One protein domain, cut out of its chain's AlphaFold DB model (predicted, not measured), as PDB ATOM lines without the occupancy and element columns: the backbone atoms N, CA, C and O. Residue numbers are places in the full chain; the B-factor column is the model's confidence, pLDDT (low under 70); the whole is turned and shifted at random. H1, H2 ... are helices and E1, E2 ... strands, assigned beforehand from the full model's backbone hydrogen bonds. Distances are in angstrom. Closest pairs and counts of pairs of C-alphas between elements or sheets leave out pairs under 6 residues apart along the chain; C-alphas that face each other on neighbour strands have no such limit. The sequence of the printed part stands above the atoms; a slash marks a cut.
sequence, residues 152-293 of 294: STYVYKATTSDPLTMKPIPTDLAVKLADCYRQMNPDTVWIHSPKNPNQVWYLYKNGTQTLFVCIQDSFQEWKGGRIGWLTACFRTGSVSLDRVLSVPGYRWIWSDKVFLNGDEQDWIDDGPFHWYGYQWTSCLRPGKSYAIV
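Overview. This is residues 152 to 293 of the 294 residues of the protein "N-acetyltransferase domain-containing protein" of viral metagenome (UniProt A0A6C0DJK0). A strongly twisted seven-strand sheet curls round the short helix H2, while the longer helix H1 packs on its opposite face, over E4, E5 and E6. The small parallel pair E3 and E9 packs on this sheet at E6, and residues 276 to 283 stick out as a free loop. The printed part has 142 residues, with elements in the order E1 E2 H1 E3 E4 E5 E6 H2 E7 E8 E9; the mixed sheet runs E2 E4 E5 E6 E7 E1 E8. The class is mixed, helices and strands; the whole is compact, with a radius of gyration of the C-alphas of 14.8 A and spans of 42 by 35 by 32 A.

Along the chain. Find C-alpha 209 at (23.499, 33.692, -62.583); from there E5, residues 209 to 222, runs 32.3 A and bends by 90 degrees at residue 219. Beside it are E4, residues 200 to 206, 20.4 A, and E6, residues 225 to 236, 31.0 A, which bends by 59 degrees at residue 232. Further across the sheet are E2, residues 167 to 169; E7, residues 252 to 256; E1, residues 152 to 158, 20.2 A, beginning at (34.668, 51.626, -48.482); and E8, residues 268 to 277, 28.1 A. H1 is residues 171 to 184, 20.0 A, and H2 residues 241 to 246, 10.6 A. E3 is residues 189 to 191, and E9, residues 290 to 292, ends at (28.363, 42.408, -41.268).

Arrangement. Start at the meander E4, E5, E6, each strand the antiparallel neighbour of the one before, in two hairpins: N 202 and O 213 are 2.9 A apart, N 212 and O 234 2.8 A, both within hydrogen-bond range. E6, H2 and E7 form a strand-helix-strand unit, two parallel strands with a helix between, its crossover right-handed; N 254 and O 228 are 2.8 A apart. E1 and E8 are antiparallel, with N 154 and O 271 2.8 A apart. H1 and H2 on opposite faces make three layers. H1 has a height over the sheet of 10.4 A and runs only just slantwise to the strands, at 59.6 degrees to E4 on the local plane; the closest C-alphas of H1 and E4, Ala 174 and Trp 201, are 6.5 A apart. Between E6 and E9, the closest C-alphas are Ala 232 and Ala 291, 4.5 A. Parallel E3 and E9 have N 191 and O 291 2.9 A apart. Every O i to N i+4 pair is within range in H1; in H2, 0 of 2 are, beside 2 of 3 O i to N i+3 pairs.

Size, cuts and confidence. The C-alphas farthest apart, Gly 207 and Gln 279, are 45.4 A apart. The printed part has no cut; the links E7 to E8 and E8 to E9 are long. Confidence is low, pLDDT under 70, at residues 280 to 291 and residue 293.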
ATOM      1  N   SER A 152      35.202  51.485 -47.136       91.38
ATOM      2  CA  SER A 152      34.668  51.626 -48.482       91.38
ATOM      3  C   SER A 152      33.896  52.941 -48.615       91.38
ATOM      4  O   SER A 152      34.028  53.839 -47.781       91.38
ATOM      5  N   THR A 153      33.108  53.055 -49.676       93.06
ATOM      6  CA  THR A 153      32.237  54.181 -49.993       93.06
ATOM      7  C   THR A 153      30.801  53.688 -50.090       93.06
ATOM      8  O   THR A 153      30.531  52.680 -50.745       93.06
ATOM      9  N   TYR A 154      29.882  54.404 -49.447       93.50
ATOM     10  CA  TYR A 154      28.455  54.205 -49.634       93.50
ATOM     11  C   TYR A 154      28.004  54.768 -50.971       93.50
ATOM     12  O   TYR A 154      28.396  55.865 -51.379       93.50
ATOM     13  N   VAL A 155      27.121  54.014 -51.604       95.38
ATOM     14  CA  VAL A 155      26.352  54.418 -52.771       95.38
ATOM     15  C   VAL A 155      24.878  54.191 -52.490       95.38
ATOM     16  O   VAL A 155      24.509  53.300 -51.717       95.38
ATOM     17  N   TYR A 156      24.022  54.984 -53.126       95.62
ATOM     18  CA  TYR A 156      22.583  54.828 -52.995       95.62
ATOM     19  C   TYR A 156      21.840  54.957 -54.310       95.62
ATOM     20  O   TYR A 156      22.262  55.670 -55.219       95.62
ATOM     21  N   LYS A 157      20.693  54.282 -54.379       95.88
ATOM     22  CA  LYS A 157      19.764  54.369 -55.504       95.88
ATOM     23  C   LYS A 157      18.328  54.205 -55.012       95.88
ATOM     24  O   LYS A 157      18.076  53.577 -53.979       95.88
ATOM     25  N   ALA A 158      17.390  54.844 -55.705       95.75
ATOM     26  CA  ALA A 158      15.969  54.719 -55.396       95.75
ATOM     27  C   ALA A 158      15.471  53.315 -55.763       95.75
ATOM     28  O   ALA A 158      15.882  52.753 -56.777       95.75
ATOM     29  N   THR A 159      14.569  52.768 -54.954       94.31
ATOM     30  CA  THR A 159      13.852  51.534 -55.296       94.31
ATOM     31  C   THR A 159      12.887  51.773 -56.456       94.31
ATOM     32  O   THR A 159      12.379  52.885 -56.627       94.31
ATOM     33  N   THR A 160      12.593  50.728 -57.226       92.56
ATOM     34  CA  THR A 160      11.639  50.778 -58.340       92.56
ATOM     35  C   THR A 160      10.333  50.078 -57.973       92.56
ATOM     36  O   THR A 160      10.276  49.266 -57.051       92.56
ATOM     37  N   SER A 161       9.266  50.397 -58.706       85.88
ATOM     38  CA  SER A 161       7.972  49.705 -58.598       85.88
ATOM     39  C   SER A 161       7.892  48.466 -59.496       85.88
ATOM     40  O   SER A 161       6.800  47.951 -59.736       85.88
ATOM     41  N   ASP A 162       9.025  48.020 -60.041       86.12
ATOM     42  CA  ASP A 162       9.067  46.877 -60.947       86.12
ATOM     43  C   ASP A 162       8.672  45.586 -60.220       86.12
ATOM     44  O   ASP A 162       8.825  45.482 -58.997       86.12
ATOM     45  N   PRO A 163       8.195  44.562 -60.954       84.00
ATOM     46  CA  PRO A 163       7.914  43.263 -60.369       84.00
ATOM     47  C   PRO A 163       9.114  42.729 -59.586       84.00
ATOM     48  O   PRO A 163      10.252  42.783 -60.054       84.00
ATOM     49  N   LEU A 164       8.838  42.173 -58.405       83.38
ATOM     50  CA  LEU A 164       9.866  41.627 -57.529       83.38
ATOM     51  C   LEU A 164      10.694  40.571 -58.272       83.38
ATOM     52  O   LEU A 164      10.202  39.497 -58.622       83.38
ATOM     53  N   THR A 165      11.973  40.873 -58.484       86.25
ATOM     54  CA  THR A 165      12.885  39.966 -59.199       86.25
ATOM     55  C   THR A 165      13.577  38.976 -58.266       86.25
ATOM     56  O   THR A 165      14.024  37.916 -58.704       86.25
ATOM     57  N   MET A 166      13.655  39.296 -56.973       92.31
ATOM     58  CA  MET A 166      14.343  38.487 -55.970       92.31
ATOM     59  C   MET A 166      13.358  37.784 -55.043       92.31
ATOM     60  O   MET A 166      12.408  38.385 -54.558       92.31
ATOM     61  N   LYS A 167      13.603  36.516 -54.723       93.38
ATOM     62  CA  LYS A 167      12.755  35.764 -53.794       93.38
ATOM     63  C   LYS A 167      13.276  35.924 -52.365       93.38
ATOM     64  O   LYS A 167      14.468  35.692 -52.160       93.38
ATOM     65  N   PRO A 168      12.433  36.284 -51.380       94.38
ATOM     66  CA  PRO A 168      12.846  36.243 -49.985       94.38
ATOM     67  C   PRO A 168      13.144  34.796 -49.582       94.38
ATOM     68  O   PRO A 168      12.460  33.870 -50.028       94.38
ATOM     69  N   ILE A 169      14.156  34.594 -48.741       94.38
ATOM     70  CA  ILE A 169      14.501  33.276 -48.205       94.38
ATOM     71  C   ILE A 169      14.525  33.289 -46.670       94.38
ATOM     72  O   ILE A 169      14.870  34.312 -46.076       94.38
ATOM     73  N   PRO A 170      14.184  32.167 -46.008       93.31
ATOM     74  CA  PRO A 170      14.246  32.077 -44.552       93.31
ATOM     75  C   PRO A 170      15.667  32.280 -44.019       93.31
ATOM     76  O   PRO A 170      16.626  31.756 -44.589       93.31
ATOM     77  N   THR A 171      15.794  32.968 -42.883       90.38
ATOM     78  CA  THR A 171      17.085  33.269 -42.246       90.38
ATOM     79  C   THR A 171      17.917  32.017 -41.969       90.38
ATOM     80  O   THR A 171      19.109  32.010 -42.256       90.38
ATOM     81  N   ASP A 172      17.308  30.920 -41.509       89.81
ATOM     82  CA  ASP A 172      18.038  29.672 -41.240       89.81
ATOM     83  C   ASP A 172      18.681  29.078 -42.502       89.81
ATOM     84  O   ASP A 172      19.779  28.522 -42.453       89.81
ATOM     85  N   LEU A 173      18.006  29.201 -43.651       92.12
ATOM     86  CA  LEU A 173      18.562  28.788 -44.938       92.12
ATOM     87  C   LEU A 173      19.651  29.764 -45.392       92.12
ATOM     88  O   LEU A 173      20.694  29.333 -45.874       92.12
ATOM     89  N   ALA A 174      19.428  31.065 -45.209       91.94
ATOM     90  CA  ALA A 174      20.391  32.099 -45.555       91.94
ATOM     91  C   ALA A 174      21.723  31.932 -44.811       91.94
ATOM     92  O   ALA A 174      22.779  31.993 -45.435       91.94
ATOM     93  N   VAL A 175      21.674  31.645 -43.505       87.25
ATOM     94  CA  VAL A 175      22.865  31.381 -42.684       87.25
ATOM     95  C   VAL A 175      23.635  30.175 -43.224       87.25
ATOM     96  O   VAL A 175      24.839  30.277 -43.437       87.25
ATOM     97  N   LYS A 176      22.947  29.073 -43.556       88.88
ATOM     98  CA  LYS A 176      23.583  27.887 -44.161       88.88
ATOM     99  C   LYS A 176      24.259  28.204 -45.497       88.88
ATOM    100  O   LYS A 176      25.375  27.756 -45.739       88.88
ATOM    101  N   LEU A 177      23.603  28.981 -46.362       89.12
ATOM    102  CA  LEU A 177      24.165  29.376 -47.658       89.12
ATOM    103  C   LEU A 177      25.385  30.293 -47.500       89.12
ATOM    104  O   LEU A 177      26.380  30.108 -48.202       89.12
ATOM    105  N   ALA A 178      25.326  31.248 -46.570       85.88
ATOM    106  CA  ALA A 178      26.452  32.117 -46.247       85.88
ATOM    107  C   ALA A 178      27.639  31.318 -45.681       85.88
ATOM    108  O   ALA A 178      28.779  31.547 -46.084       85.88
ATOM    109  N   ASP A 179      27.383  30.324 -44.824       84.38
ATOM    110  CA  ASP A 179      28.417  29.418 -44.319       84.38
ATOM    111  C   ASP A 179      29.061  28.589 -45.440       84.38
ATOM    112  O   ASP A 179      30.289  28.509 -45.504       84.38
ATOM    113  N   CYS A 180      28.273  28.036 -46.369       86.31
ATOM    114  CA  CYS A 180      28.813  27.355 -47.549       86.31
ATOM    115  C   CYS A 180      29.682  28.294 -48.399       86.31
ATOM    116  O   CYS A 180      30.764  27.910 -48.839       86.31
ATOM    117  N   TYR A 181      29.244  29.539 -48.611       84.12
ATOM    118  CA  TYR A 181      30.036  30.530 -49.340       84.12
ATOM    119  C   TYR A 181      31.367  30.822 -48.639       84.12
ATOM    120  O   TYR A 181      32.406  30.847 -49.299       84.12
ATOM    121  N   ARG A 182      31.346  30.997 -47.312       80.31
ATOM    122  CA  ARG A 182      32.541  31.233 -46.489       80.31
ATOM    123  C   ARG A 182      33.529  30.070 -46.563       80.31
ATOM    124  O   ARG A 182      34.725  30.314 -46.656       80.31
ATOM    125  N   GLN A 183      33.051  28.826 -46.586       83.19
ATOM    126  CA  GLN A 183      33.916  27.651 -46.763       83.19
ATOM    127  C   GLN A 183      34.649  27.663 -48.112       83.19
ATOM    128  O   GLN A 183      35.798  27.243 -48.188       83.19
ATOM    129  N   MET A 184      34.007  28.175 -49.166       81.69
ATOM    130  CA  MET A 184      34.625  28.327 -50.489       81.69
ATOM    131  C   MET A 184      35.492  29.592 -50.608       81.69
ATOM    132  O   MET A 184      36.373  29.649 -51.460       81.69
ATOM    133  N   ASN A 185      35.246  30.604 -49.770       78.19
ATOM    134  CA  ASN A 185      35.896  31.915 -49.805       78.19
ATOM    135  C   ASN A 185      36.376  32.307 -48.395       78.19
ATOM    136  O   ASN A 185      35.777  33.194 -47.774       78.19
ATOM    137  N   PRO A 186      37.444  31.669 -47.878       73.25
ATOM    138  CA  PRO A 186      37.870  31.805 -46.480       73.25
ATOM    139  C   PRO A 186      38.307  33.225 -46.086       73.25
ATOM    140  O   PRO A 186      38.292  33.560 -44.905       73.25
ATOM    141  N   ASP A 187      38.626  34.088 -47.054       71.56
ATOM    142  CA  ASP A 187      38.959  35.501 -46.816       71.56
ATOM    143  C   ASP A 187      37.728  36.399 -46.567       71.56
ATOM    144  O   ASP A 187      37.864  37.611 -46.361       71.56
ATOM    145  N   THR A 188      36.517  35.831 -46.601       73.50
ATOM    146  CA  THR A 188      35.265  36.552 -46.335       73.50
ATOM    147  C   THR A 188      35.082  36.759 -44.837       73.50
ATOM    148  O   THR A 188      34.929  35.802 -44.077       73.50
ATOM    149  N   VAL A 189      35.018  38.018 -44.402       75.94
ATOM    150  CA  VAL A 189      34.663  38.343 -43.013       75.94
ATOM    151  C   VAL A 189      33.154  38.212 -42.837       75.94
ATOM    152  O   VAL A 189      32.388  38.861 -43.549       75.94
ATOM    153  N   TRP A 190      32.739  37.388 -41.876       77.81
ATOM    154  CA  TRP A 190      31.341  37.057 -41.603       77.81
ATOM    155  C   TRP A 190      30.999  37.324 -40.135       77.81
ATOM    156  O   TRP A 190      31.206  36.469 -39.275       77.81
ATOM    157  N   ILE A 191      30.500  38.526 -39.843       81.38
ATOM    158  CA  ILE A 191      29.951  38.900 -38.532       81.38
ATOM    159  C   ILE A 191      28.440  38.804 -38.664       81.38
ATOM    160  O   ILE A 191      27.850  39.553 -39.437       81.38
ATOM    161  N   HIS A 192      27.802  37.885 -37.944       81.75
ATOM    162  CA  HIS A 192      26.393  37.593 -38.190       81.75
ATOM    163  C   HIS A 192      25.600  37.347 -36.922       81.75
ATOM    164  O   HIS A 192      26.117  36.877 -35.911       81.75
ATOM    165  N   SER A 193      24.309  37.630 -37.003       83.12
ATOM    166  CA  SER A 193      23.379  37.474 -35.898       83.12
ATOM    167  C   SER A 193      22.163  36.693 -36.380       83.12
ATOM    168  O   SER A 193      21.202  37.297 -36.851       83.12
ATOM    169  N   PRO A 194      22.165  35.347 -36.305       75.44
ATOM    170  CA  PRO A 194      21.085  34.516 -36.854       75.44
ATOM    171  C   PRO A 194      19.694  34.870 -36.319       75.44
ATOM    172  O   PRO A 194      18.692  34.651 -36.985       75.44
ATOM    173  N   LYS A 195      19.637  35.434 -35.108       81.31
ATOM    174  CA  LYS A 195      18.396  35.799 -34.419       81.31
ATOM    175  C   LYS A 195      18.013  37.270 -34.582       81.31
ATOM    176  O   LYS A 195      17.009  37.686 -34.015       81.31
ATOM    177  N   ASN A 196      18.799  38.067 -35.306       82.19
ATOM    178  CA  ASN A 196      18.487  39.475 -35.500       82.19
ATOM    179  C   ASN A 196      17.260  39.605 -36.420       82.19
ATOM    180  O   ASN A 196      17.323  39.151 -37.563       82.19
ATOM    181  N   PRO A 197      16.152  40.209 -35.955       84.25
ATOM    182  CA  PRO A 197      14.963  40.403 -36.781       84.25
ATOM    183  C   PRO A 197      15.153  41.496 -37.843       84.25
ATOM    184  O   PRO A 197      14.323  41.629 -38.737       84.25
ATOM    185  N   ASN A 198      16.231  42.281 -37.763       88.50
ATOM    186  CA  ASN A 198      16.568  43.337 -38.711       88.50
ATOM    187  C   ASN A 198      17.318  42.829 -39.957       88.50
ATOM    188  O   ASN A 198      18.078  43.577 -40.563       88.50
ATOM    189  N   GLN A 199      17.175  41.558 -40.321       88.75
ATOM    190  CA  GLN A 199      17.795  41.009 -41.524       88.75
ATOM    191  C   GLN A 199      16.728  40.377 -42.407       88.75
ATOM    192  O   GLN A 199      15.908  39.583 -41.943       88.75
ATOM    193  N   VAL A 200      16.750  40.720 -43.690       92.81
ATOM    194  CA  VAL A 200      15.915  40.076 -44.698       92.81
ATOM    195  C   VAL A 200      16.805  39.636 -45.844       92.81
ATOM    196  O   VAL A 200      17.570  40.422 -46.408       92.81
ATOM    197  N   TRP A 201      16.706  38.356 -46.172       94.06
ATOM    198  CA  TRP A 201      17.568  37.699 -47.137       94.06
ATOM    199  C   TRP A 201      16.832  37.471 -48.449       94.06
ATOM    200  O   TRP A 201      15.693  37.003 -48.449       94.06
ATOM    201  N   TYR A 202      17.496  37.767 -49.563       95.25
ATOM    202  CA  TYR A 202      16.922  37.663 -50.902       95.25
ATOM    203  C   TYR A 202      17.830  36.882 -51.843       95.25
ATOM    204  O   TYR A 202      19.050  37.045 -51.828       95.25
ATOM    205  N   LEU A 203      17.220  36.067 -52.702       95.19
ATOM    206  CA  LEU A 203      17.893  35.267 -53.714       95.19
ATOM    207  C   LEU A 203      17.286  35.526 -55.094       95.19
ATOM    208  O   LEU A 203      16.104  35.279 -55.335       95.19
ATOM    209  N   TYR A 204      18.121  35.963 -56.025       94.69
ATOM    210  CA  TYR A 204      17.856  35.925 -57.457       94.69
ATOM    211  C   TYR A 204      18.630  34.764 -58.078       94.69
ATOM    212  O   TYR A 204      19.814  34.577 -57.790       94.69
ATOM    213  N   LYS A 205      17.966  34.000 -58.948       93.56
ATOM    214  CA  LYS A 205      18.577  32.901 -59.695       93.56
ATOM    215  C   LYS A 205      18.008  32.839 -61.109       93.56
ATOM    216  O   LYS A 205      16.795  32.725 -61.269       93.56
ATOM    217  N   ASN A 206      18.885  32.859 -62.110       92.50
ATOM    218  CA  ASN A 206      18.542  32.663 -63.517       92.50
ATOM    219  C   ASN A 206      19.650  31.860 -64.224       92.50
ATOM    220  O   ASN A 206      20.724  32.382 -64.510       92.50
ATOM    221  N   GLY A 207      19.426  30.568 -64.468       91.38
ATOM    222  CA  GLY A 207      20.472  29.686 -64.994       91.38
ATOM    223  C   GLY A 207      21.697  29.634 -64.068       91.38
ATOM    224  O   GLY A 207      21.583  29.225 -62.912       91.38
ATOM    225  N   THR A 208      22.860  30.056 -64.575       89.75
ATOM    226  CA  THR A 208      24.140  30.120 -63.834       89.75
ATOM    227  C   THR A 208      24.324  31.412 -63.031       89.75
ATOM    228  O   THR A 208      25.215  31.503 -62.182       89.75
ATOM    229  N   GLN A 209      23.479  32.413 -63.277       91.88
ATOM    230  CA  GLN A 209      23.499  33.692 -62.583       91.88
ATOM    231  C   GLN A 209      22.798  33.575 -61.232       91.88
ATOM    232  O   GLN A 209      21.613  33.240 -61.171       91.88
ATOM    233  N   THR A 210      23.514  33.898 -60.156       91.75
ATOM    234  CA  THR A 210      22.958  33.938 -58.799       91.75
ATOM    235  C   THR A 210      23.380  35.220 -58.098       91.75
ATOM    236  O   THR A 210      24.546  35.608 -58.148       91.75
ATOM    237  N   LEU A 211      22.428  35.862 -57.425       92.38
ATOM    238  CA  LEU A 211      22.675  36.990 -56.533       92.38
ATOM    239  C   LEU A 211      21.941  36.735 -55.216       92.38
ATOM    240  O   LEU A 211      20.714  36.648 -55.188       92.38
ATOM    241  N   PHE A 212      22.703  36.595 -54.141       93.38
ATOM    242  CA  PHE A 212      22.227  36.332 -52.793       93.38
ATOM    243  C   PHE A 212      22.656  37.485 -51.882       93.38
ATOM    244  O   PHE A 212      23.848  37.769 -51.768       93.38
ATOM    245  N   VAL A 213      21.698  38.185 -51.278       93.75
ATOM    246  CA  VAL A 213      21.955  39.436 -50.545       93.75
ATOM    247  C   VAL A 213      21.221  39.486 -49.211       93.75
ATOM    248  O   VAL A 213      20.150  38.892 -49.063       93.75
ATOM    249  N   CYS A 214      21.779  40.243 -48.266       94.12
ATOM    250  CA  CYS A 214      21.106  40.650 -47.031       94.12
ATOM    251  C   CYS A 214      20.806  42.139 -47.083       94.12
ATOM    252  O   CYS A 214      21.707  42.935 -47.351       94.12
ATOM    253  N   ILE A 215      19.564  42.504 -46.774       94.44
ATOM    254  CA  ILE A 215      19.146  43.889 -46.580       94.44
ATOM    255  C   ILE A 215      18.661  44.049 -45.141       94.44
ATOM    256  O   ILE A 215      17.857  43.253 -44.648       94.44
ATOM    257  N   GLN A 216      19.144  45.094 -44.481       93.50
ATOM    258  CA  GLN A 216      18.784  45.475 -43.120       93.50
ATOM    259  C   GLN A 216      18.110  46.847 -43.111       93.50
ATOM    260  O   GLN A 216      18.378  47.665 -43.987       93.50
ATOM    261  N   ASP A 217      17.255  47.136 -42.132       93.88
ATOM    262  CA  ASP A 217      16.844  48.523 -41.898       93.88
ATOM    263  C   ASP A 217      18.070  49.299 -41.412       93.88
ATOM    264  O   ASP A 217      18.697  48.902 -40.424       93.88
ATOM    265  N   SER A 218      18.410  50.404 -42.080       93.44
ATOM    266  CA  SER A 218      19.441  51.311 -41.567       93.44
ATOM    267  C   SER A 218      18.960  52.089 -40.338       93.44
ATOM    268  O   SER A 218      19.749  52.775 -39.689       93.44
ATOM    269  N   PHE A 219      17.661  51.991 -40.027       94.06
ATOM    270  CA  PHE A 219      16.942  52.819 -39.071       94.06
ATOM    271  C   PHE A 219      17.019  54.296 -39.437       94.06
ATOM    272  O   PHE A 219      17.015  55.147 -38.555       94.06
ATOM    273  N   GLN A 220      17.102  54.614 -40.730       93.94
ATOM    274  CA  GLN A 220      17.118  55.986 -41.213       93.94
ATOM    275  C   GLN A 220      16.006  56.236 -42.227       93.94
ATOM    276  O   GLN A 220      15.635  55.376 -43.031       93.94
ATOM    277  N   GLU A 221      15.485  57.458 -42.190       94.25
ATOM    278  CA  GLU A 221      14.487  57.955 -43.126       94.25
ATOM    279  C   GLU A 221      15.046  59.132 -43.915       94.25
ATOM    280  O   GLU A 221      15.610  60.071 -43.352       94.25
ATOM    281  N   TRP A 222      14.827  59.125 -45.226       93.75
ATOM    282  CA  TRP A 222      15.204  60.230 -46.095       93.75
ATOM    283  C   TRP A 222      14.141  60.488 -47.155       93.75
ATOM    284  O   TRP A 222      13.628  59.568 -47.799       93.75
ATOM    285  N   LYS A 223      13.782  61.768 -47.321       92.44
ATOM    286  CA  LYS A 223      12.734  62.224 -48.253       92.44
ATOM    287  C   LYS A 223      11.430  61.419 -48.118       92.44
ATOM    288  O   LYS A 223      10.832  61.012 -49.111       92.44
ATOM    289  N   GLY A 224      11.004  61.168 -46.878       89.62
ATOM    290  CA  GLY A 224       9.743  60.489 -46.570       89.62
ATOM    291  C   GLY A 224       9.735  58.979 -46.828       89.62
ATOM    292  O   GLY A 224       8.664  58.411 -47.003       89.62
ATOM    293  N   GLY A 225      10.895  58.322 -46.896       94.06
ATOM    294  CA  GLY A 225      10.961  56.866 -47.003       94.06
ATOM    295  C   GLY A 225      12.143  56.266 -46.253       94.06
ATOM    296  O   GLY A 225      13.155  56.933 -46.035       94.06
ATOM    297  N   ARG A 226      11.999  54.998 -45.860       95.88
ATOM    298  CA  ARG A 226      13.039  54.224 -45.173       95.88
ATOM    299  C   ARG A 226      14.165  53.848 -46.124       95.88
ATOM    300  O   ARG A 226      13.933  53.660 -47.323       95.88
ATOM    301  N   ILE A 227      15.358  53.701 -45.565       96.44
ATOM    302  CA  ILE A 227      16.546  53.269 -46.289       96.44
ATOM    303  C   ILE A 227      16.873  51.825 -45.895       96.44
ATOM    304  O   ILE A 227      17.057  51.516 -44.720       96.44
ATOM    305  N   GLY A 228      16.927  50.937 -46.884       96.50
ATOM    306  CA  GLY A 228      17.433  49.580 -46.709       96.50
ATOM    307  C   GLY A 228      18.938  49.576 -46.922       96.50
ATOM    308  O   GLY A 228      19.416  50.157 -47.888       96.50
ATOM    309  N   TRP A 229      19.697  48.934 -46.049       94.94
ATOM    310  CA  TRP A 229      21.141  48.804 -46.175       94.94
ATOM    311  C   TRP A 229      21.515  47.384 -46.587       94.94
ATOM    312  O   TRP A 229      21.235  46.421 -45.875       94.94
ATOM    313  N   LEU A 230      22.146  47.257 -47.750       94.44
ATOM    314  CA  LEU A 230      22.689  46.014 -48.260       94.44
ATOM    315  C   LEU A 230      24.018  45.710 -47.560       94.44
ATOM    316  O   LEU A 230      25.043  46.323 -47.858       94.44
ATOM    317  N   THR A 231      23.986  44.763 -46.624       90.88
ATOM    318  CA  THR A 231      25.125  44.427 -45.752       90.88
ATOM    319  C   THR A 231      25.798  43.103 -46.084       90.88
ATOM    320  O   THR A 231      26.828  42.776 -45.498       90.88
ATOM    321  N   ALA A 232      25.250  42.349 -47.039       90.25
ATOM    322  CA  ALA A 232      25.879  41.163 -47.607       90.25
ATOM    323  C   ALA A 232      25.556  41.053 -49.099       90.25
ATOM    324  O   ALA A 232      24.397  41.208 -49.486       90.25
ATOM    325  N   CYS A 233      26.561  40.731 -49.917       90.88
ATOM    326  CA  CYS A 233      26.409  40.497 -51.350       90.88
ATOM    327  C   CYS A 233      27.247  39.293 -51.789       90.88
ATOM    328  O   CYS A 233      28.477  39.345 -51.785       90.88
ATOM    329  N   PHE A 234      26.576  38.219 -52.195       89.00
ATOM    330  CA  PHE A 234      27.185  37.011 -52.736       89.00
ATOM    331  C   PHE A 234      26.708  36.824 -54.174       89.00
ATOM    332  O   PHE A 234      25.507  36.764 -54.441       89.00
ATOM    333  N   ARG A 235      27.646  36.742 -55.117       87.38
ATOM    334  CA  ARG A 235      27.336  36.729 -56.550       87.38
ATOM    335  C   ARG A 235      28.078  35.610 -57.264       87.38
ATOM    336  O   ARG A 235      29.266  35.401 -57.032       87.38
ATOM    337  N   THR A 236      27.385  34.945 -58.185       86.88
ATOM    338  CA  THR A 236      27.988  34.069 -59.195       86.88
ATOM    339  C   THR A 236      27.496  34.466 -60.584       86.88
ATOM    340  O   THR A 236      26.298  34.671 -60.794       86.88
ATOM    341  N   GLY A 237      28.418  34.556 -61.543       85.25
ATOM    342  CA  GLY A 237      28.132  35.076 -62.882       85.25
ATOM    343  C   GLY A 237      27.978  36.602 -62.922       85.25
ATOM    344  O   GLY A 237      28.140  37.292 -61.915       85.25
ATOM    345  N   SER A 238      27.677  37.137 -64.107       87.88
ATOM    346  CA  SER A 238      27.445  38.573 -64.304       87.88
ATOM    347  C   SER A 238      25.981  38.907 -64.019       87.88
ATOM    348  O   SER A 238      25.107  38.581 -64.819       87.88
ATOM    349  N   VAL A 239      25.706  39.497 -62.853       88.94
ATOM    350  CA  VAL A 239      24.363  39.909 -62.419       88.94
ATOM    351  C   VAL A 239      24.442  41.325 -61.874       88.94
ATOM    352  O   VAL A 239      25.216  41.569 -60.949       88.94
ATOM    353  N   SER A 240      23.634  42.233 -62.420       90.81
ATOM    354  CA  SER A 240      23.539  43.605 -61.915       90.81
ATOM    355  C   SER A 240      22.959  43.633 -60.499       90.81
ATOM    356  O   SER A 240      22.054  42.853 -60.170       90.81
ATOM    357  N   LEU A 241      23.467  44.545 -59.662       91.88
ATOM    358  CA  LEU A 241      22.924  44.764 -58.323       91.88
ATOM    359  C   LEU A 241      21.523  45.384 -58.376       91.88
ATOM    360  O   LEU A 241      20.764  45.192 -57.437       91.88
ATOM    361  N   ASP A 242      21.124  46.016 -59.482       93.19
ATOM    362  CA  ASP A 242      19.826  46.693 -59.616       93.19
ATOM    363  C   ASP A 242      18.612  45.774 -59.389       93.19
ATOM    364  O   ASP A 242      17.517  46.242 -59.081       93.19
ATOM    365  N   ARG A 243      18.797  44.448 -59.427       91.81
ATOM    366  CA  ARG A 243      17.775  43.478 -58.996       91.81
ATOM    367  C   ARG A 243      17.258  43.751 -57.576       91.81
ATOM    368  O   ARG A 243      16.072  43.539 -57.309       91.81
ATOM    369  N   VAL A 244      18.107  44.277 -56.690       91.44
ATOM    370  CA  VAL A 244      17.751  44.605 -55.300       91.44
ATOM    371  C   VAL A 244      16.807  45.802 -55.189       91.44
ATOM    372  O   VAL A 244      16.155  45.960 -54.161       91.44
ATOM    373  N   LEU A 245      16.685  46.632 -56.230       92.12
ATOM    374  CA  LEU A 245      15.863  47.847 -56.199       92.12
ATOM    375  C   LEU A 245      14.359  47.551 -56.201       92.12
ATOM    376  O   LEU A 245      13.580  48.415 -55.824       92.12
ATOM    377  N   SER A 246      13.959  46.330 -56.569       90.69
ATOM    378  CA  SER A 246      12.564  45.859 -56.514       90.69
ATOM    379  C   SER A 246      12.126  45.362 -55.123       90.69
ATOM    380  O   SER A 246      11.007  44.879 -54.953       90.69
ATOM    381  N   VAL A 247      13.009  45.422 -54.115       88.75
ATOM    382  CA  VAL A 247      12.729  44.917 -52.763       88.75
ATOM    383  C   VAL A 247      11.704  45.806 -52.039       88.75
ATOM    384  O   VAL A 247      11.875  47.024 -51.987       88.75
ATOM    385  N   PRO A 248      10.658  45.221 -51.421       89.56
ATOM    386  CA  PRO A 248       9.610  45.994 -50.764       89.56
ATOM    387  C   PRO A 248      10.066  46.635 -49.445       89.56
ATOM    388  O   PRO A 248      10.953  46.138 -48.751       89.56
ATOM    389  N   GLY A 249       9.373  47.705 -49.044       90.94
ATOM    390  CA  GLY A 249       9.468  48.294 -47.698       90.94
ATOM    391  C   GLY A 249      10.523  49.390 -47.518       90.94
ATOM    392  O   GLY A 249      10.560  50.018 -46.454       90.94
ATOM    393  N   TYR A 250      11.319  49.661 -48.552       94.94
ATOM    394  CA  TYR A 250      12.315  50.730 -48.585       94.94
ATOM    395  C   TYR A 250      12.070  51.631 -49.790       94.94
ATOM    396  O   TYR A 250      11.548  51.183 -50.802       94.94
ATOM    397  N   ARG A 251      12.420  52.913 -49.661       96.00
ATOM    398  CA  ARG A 251      12.406  53.884 -50.769       96.00
ATOM    399  C   ARG A 251      13.784  54.025 -51.413       96.00
ATOM    400  O   ARG A 251      13.910  54.437 -52.564       96.00
ATOM    401  N   TRP A 252      14.817  53.727 -50.637       96.56
ATOM    402  CA  TRP A 252      16.212  53.876 -51.012       96.56
ATOM    403  C   TRP A 252      16.969  52.635 -50.572       96.56
ATOM    404  O   TRP A 252      16.700  52.108 -49.491       96.56
ATOM    405  N   ILE A 253      17.929  52.205 -51.384       96.50
ATOM    406  CA  ILE A 253      18.891  51.177 -51.003       96.50
ATOM    407  C   ILE A 253      20.260  51.826 -50.869       96.50
ATOM    408  O   ILE A 253      20.754  52.431 -51.817       96.50
ATOM    409  N   TRP A 254      20.861  51.674 -49.694       95.75
ATOM    410  CA  TRP A 254      22.282  51.864 -49.461       95.75
ATOM    411  C   TRP A 254      23.037  50.584 -49.737       95.75
ATOM    412  O   TRP A 254      22.635  49.508 -49.304       95.75
ATOM    413  N   SER A 255      24.158  50.711 -50.430       95.00
ATOM    414  CA  SER A 255      25.066  49.610 -50.691       95.00
ATOM    415  C   SER A 255      26.501  50.072 -50.521       95.00
ATOM    416  O   SER A 255      26.828  51.254 -50.625       95.00
ATOM    417  N   ASP A 256      27.372  49.105 -50.290       92.88
ATOM    418  CA  ASP A 256      28.787  49.288 -50.537       92.88
ATOM    419  C   ASP A 256      29.051  49.430 -52.042       92.88
ATOM    420  O   ASP A 256      28.548  48.625 -52.837       92.88
ATOM    421  N   LYS A 257      29.866  50.414 -52.434       92.25
ATOM    422  CA  LYS A 257      30.295  50.604 -53.822       92.25
ATOM    423  C   LYS A 257      30.990  49.367 -54.390       92.25
ATOM    424  O   LYS A 257      30.801  49.053 -55.562       92.25
ATOM    425  N   VAL A 258      31.728  48.601 -53.578       89.25
ATOM    426  CA  VAL A 258      32.417  47.390 -54.065       89.25
ATOM    427  C   VAL A 258      31.444  46.310 -54.544       89.25
ATOM    428  O   VAL A 258      31.809  45.490 -55.382       89.25
ATOM    429  N   PHE A 259      30.195  46.313 -54.061       90.31
ATOM    430  CA  PHE A 259      29.174  45.350 -54.481       90.31
ATOM    431  C   PHE A 259      28.624  45.625 -55.884       90.31
ATOM    432  O   PHE A 259      28.031  44.731 -56.497       90.31
ATOM    433  N   LEU A 260      28.839  46.827 -56.420       88.25
ATOM    434  CA  LEU A 260      28.460  47.169 -57.789       88.25
ATOM    435  C   LEU A 260      29.358  46.467 -58.810       88.25
ATOM    436  O   LEU A 260      28.869  46.023 -59.844       88.25
ATOM    437  N   ASN A 261      30.634  46.235 -58.476       82.06
ATOM    438  CA  ASN A 261      31.593  45.521 -59.326       82.06
ATOM    439  C   ASN A 261      31.701  46.131 -60.744       82.06
ATOM    440  O   ASN A 261      31.667  45.396 -61.733       82.06
ATOM    441  N   GLY A 262      31.806  47.463 -60.834       78.50
ATOM    442  CA  GLY A 262      31.916  48.205 -62.098       78.50
ATOM    443  C   GLY A 262      30.584  48.578 -62.758       78.50
ATOM    444  O   GLY A 262      30.590  49.098 -63.870       78.50
ATOM    445  N   ASP A 263      29.452  48.280 -62.111       81.50
ATOM    446  CA  ASP A 263      28.107  48.671 -62.549       81.50
ATOM    447  C   ASP A 263      27.592  49.853 -61.709       81.50
ATOM    448  O   ASP A 263      26.637  49.734 -60.939       81.50
ATOM    449  N   GLU A 264      28.286  50.993 -61.776       83.31
ATOM    450  CA  GLU A 264      27.921  52.204 -61.025       83.31
ATOM    451  C   GLU A 264      26.843  53.069 -61.692       83.31
ATOM    452  O   GLU A 264      26.582  54.186 -61.242       83.31
ATOM    453  N   GLN A 265      26.190  52.582 -62.752       87.50
ATOM    454  CA  GLN A 265      25.243  53.393 -63.509       87.50
ATOM    455  C   GLN A 265      24.049  53.837 -62.642       87.50
ATOM    456  O   GLN A 265      23.327  53.035 -62.041       87.50
ATOM    457  N   ASP A 266      23.843  55.155 -62.584       91.94
ATOM    458  CA  ASP A 266      22.795  55.844 -61.818       91.94
ATOM    459  C   ASP A 266      22.834  55.628 -60.291       91.94
ATOM    460  O   ASP A 266      21.915  56.046 -59.580       91.94
ATOM    461  N   TRP A 267      23.888  54.997 -59.764       95.12
ATOM    462  CA  TRP A 267      24.162  54.958 -58.331       95.12
ATOM    463  C   TRP A 267      24.847  56.258 -57.906       95.12
ATOM    464  O   TRP A 267      25.778  56.735 -58.552       95.12
ATOM    465  N   ILE A 268      24.379  56.846 -56.808       95.50
ATOM    466  CA  ILE A 268      24.877  58.131 -56.316       95.50
ATOM    467  C   ILE A 268      25.858  57.881 -55.175       95.50
ATOM    468  O   ILE A 268      25.518  57.208 -54.203       95.50
ATOM    469  N   ASP A 269      27.059  58.450 -55.276       94.62
ATOM    470  CA  ASP A 269      28.052  58.429 -54.199       94.62
ATOM    471  C   ASP A 269      27.544  59.233 -52.985       94.62
ATOM    472  O   ASP A 269      27.184  60.406 -53.110       94.62
ATOM    473  N   ASP A 270      27.539  58.611 -51.802       92.56
ATOM    474  CA  ASP A 270      27.126  59.247 -50.539       92.56
ATOM    475  C   ASP A 270      28.334  59.669 -49.689       92.56
ATOM    476  O   ASP A 270      28.373  60.758 -49.110       92.56
ATOM    477  N   GLY A 271      29.376  58.834 -49.661       93.19
ATOM    478  CA  GLY A 271      30.631  59.148 -48.984       93.19
ATOM    479  C   GLY A 271      31.326  57.938 -48.364       93.19
ATOM    480  O   GLY A 271      30.796  56.828 -48.378       93.19
ATOM    481  N   PRO A 272      32.545  58.129 -47.833       94.81
ATOM    482  CA  PRO A 272      33.318  57.048 -47.242       94.81
ATOM    483  C   PRO A 272      32.758  56.606 -45.888       94.81
ATOM    484  O   PRO A 272      32.210  57.408 -45.123       94.81
ATOM    485  N   PHE A 273      32.986  55.338 -45.562       92.88
ATOM    486  CA  PHE A 273      32.743  54.776 -44.243       92.88
ATOM    487  C   PHE A 273      33.827  53.774 -43.849       92.88
ATOM    488  O   PHE A 273      34.559  53.228 -44.680       92.88
ATOM    489  N   HIS A 274      33.924  53.530 -42.545       91.38
ATOM    490  CA  HIS A 274      35.014  52.784 -41.940       91.38
ATOM    491  C   HIS A 274      34.509  51.959 -40.752       91.38
ATOM    492  O   HIS A 274      33.903  52.508 -39.833       91.38
ATOM    493  N   TRP A 275      34.798  50.660 -40.737       89.06
ATOM    494  CA  TRP A 275      34.559  49.804 -39.578       89.06
ATOM    495  C   TRP A 275      35.823  49.637 -38.742       89.06
ATOM    496  O   TRP A 275      36.909  49.346 -39.256       89.06
ATOM    497  N   TYR A 276      35.657  49.773 -37.432       86.25
ATOM    498  CA  TYR A 276      36.729  49.695 -36.449       86.25
ATOM    499  C   TYR A 276      36.384  48.713 -35.335       86.25
ATOM    500  O   TYR A 276      35.221  48.572 -34.954       86.25
ATOM    501  N   GLY A 277      37.414  48.081 -34.772       85.06
ATOM    502  CA  GLY A 277      37.344  47.537 -33.418       85.06
ATOM    503  C   GLY A 277      37.529  48.670 -32.408       85.06
ATOM    504  O   GLY A 277      38.328  49.577 -32.641       85.06
ATOM    505  N   TYR A 278      36.787  48.651 -31.301       78.25
ATOM    506  CA  TYR A 278      36.878  49.708 -30.286       78.25
ATOM    507  C   TYR A 278      37.927  49.397 -29.203       78.25
ATOM    508  O   TYR A 278      38.825  50.198 -28.943       78.25
ATOM    509  N   GLN A 279      37.856  48.202 -28.613       70.25
ATOM    510  CA  GLN A 279      38.716  47.743 -27.504       70.25
ATOM    511  C   GLN A 279      39.800  46.749 -27.933       70.25
ATOM    512  O   GLN A 279      40.475  46.142 -27.106       70.25
ATOM    513  N   TRP A 280      39.960  46.559 -29.237       63.75
ATOM    514  CA  TRP A 280      40.869  45.578 -29.802       63.75
ATOM    515  C   TRP A 280      41.420  46.071 -31.131       63.75
ATOM    516  O   TRP A 280      40.791  46.846 -31.850       63.75
ATOM    517  N   THR A 281      42.620  45.606 -31.446       55.22
ATOM    518  CA  THR A 281      43.233  45.778 -32.758       55.22
ATOM    519  C   THR A 281      43.073  44.481 -33.525       55.22
ATOM    520  O   THR A 281      43.436  43.424 -33.015       55.22
ATOM    521  N   SER A 282      42.557  44.561 -34.746       53.69
ATOM    522  CA  SER A 282      42.582  43.436 -35.671       53.69
ATOM    523  C   SER A 282      43.695  43.597 -36.683       53.69
ATOM    524  O   SER A 282      43.933  44.704 -37.165       53.69
ATOM    525  N   CYS A 283      44.294  42.485 -37.094       53.59
ATOM    526  CA  CYS A 283      44.991  42.409 -38.375       53.59
ATOM    527  C   CYS A 283      44.075  41.921 -39.511       53.59
ATOM    528  O   CYS A 283      44.565  41.652 -40.609       53.59
ATOM    529  N   LEU A 284      42.756  41.816 -39.283       55.94
ATOM    530  CA  LEU A 284      41.805  41.538 -40.349       55.94
ATOM    531  C   LEU A 284      41.900  42.577 -41.460       55.94
ATOM    532  O   LEU A 284      41.796  43.781 -41.233       55.94
ATOM    533  N   ARG A 285      42.021  42.060 -42.676       59.09
ATOM    534  CA  ARG A 285      41.876  42.804 -43.918       59.09
ATOM    535  C   ARG A 285      41.013  41.938 -44.838       59.09
ATOM    536  O   ARG A 285      41.568  41.043 -45.473       59.09
ATOM    537  N   PRO A 286      39.677  42.096 -44.841       58.59
ATOM    538  CA  PRO A 286      38.823  41.351 -45.759       58.59
ATOM    539  C   PRO A 286      39.266  41.664 -47.189       58.59
ATOM    540  O   PRO A 286      39.495  42.823 -47.536       58.59
ATOM    541  N   GLY A 287      39.432  40.623 -48.003       53.69
ATOM    542  CA  GLY A 287      39.998  40.777 -49.341       53.69
ATOM    543  C   GLY A 287      39.050  41.492 -50.305       53.69
ATOM    544  O   GLY A 287      39.419  42.495 -50.910       53.69
ATOM    545  N   LYS A 288      37.837  40.952 -50.485       49.25
ATOM    546  CA  LYS A 288      36.888  41.400 -51.528       49.25
ATOM    547  C   LYS A 288      35.411  41.365 -51.123       49.25
ATOM    548  O   LYS A 288      34.578  41.941 -51.816       49.25
ATOM    549  N   SER A 289      35.072  40.707 -50.016       51.72
ATOM    550  CA  SER A 289      33.691  40.566 -49.551       51.72
ATOM    551  C   SER A 289      33.654  40.574 -48.029       51.72
ATOM    552  O   SER A 289      34.477  39.938 -47.366       51.72
ATOM    553  N   TYR A 290      32.697  41.307 -47.479       63.72
ATOM    554  CA  TYR A 290      32.317  41.210 -46.081       63.72
ATOM    555  C   TYR A 290      30.822  40.963 -46.022       63.72
ATOM    556  O   TYR A 290      30.075  41.320 -46.938       63.72
ATOM    557  N   ALA A 291      30.400  40.388 -44.913       62.91
ATOM    558  CA  ALA A 291      29.036  40.520 -44.484       62.91
ATOM    559  C   ALA A 291      29.002  40.746 -42.980       62.91
ATOM    560  O   ALA A 291      29.477  39.938 -42.179       62.91
ATOM    561  N   ILE A 292      28.503  41.928 -42.634       70.00
ATOM    562  CA  ILE A 292      28.363  42.408 -41.268       70.00
ATOM    563  C   ILE A 292      26.869  42.603 -41.063       70.00
ATOM    564  O   ILE A 292      26.305  43.613 -41.469       70.00
ATOM    565  N   VAL A 293      26.234  41.590 -40.484       66.88
ATOM    566  CA  VAL A 293      24.794  41.542 -40.237       66.88
ATOM    567  C   VAL A 293      24.556  41.808 -38.757       66.88
ATOM    568  O   VAL A 293      24.636  40.896 -37.925       66.88
TER     569      VAL A 293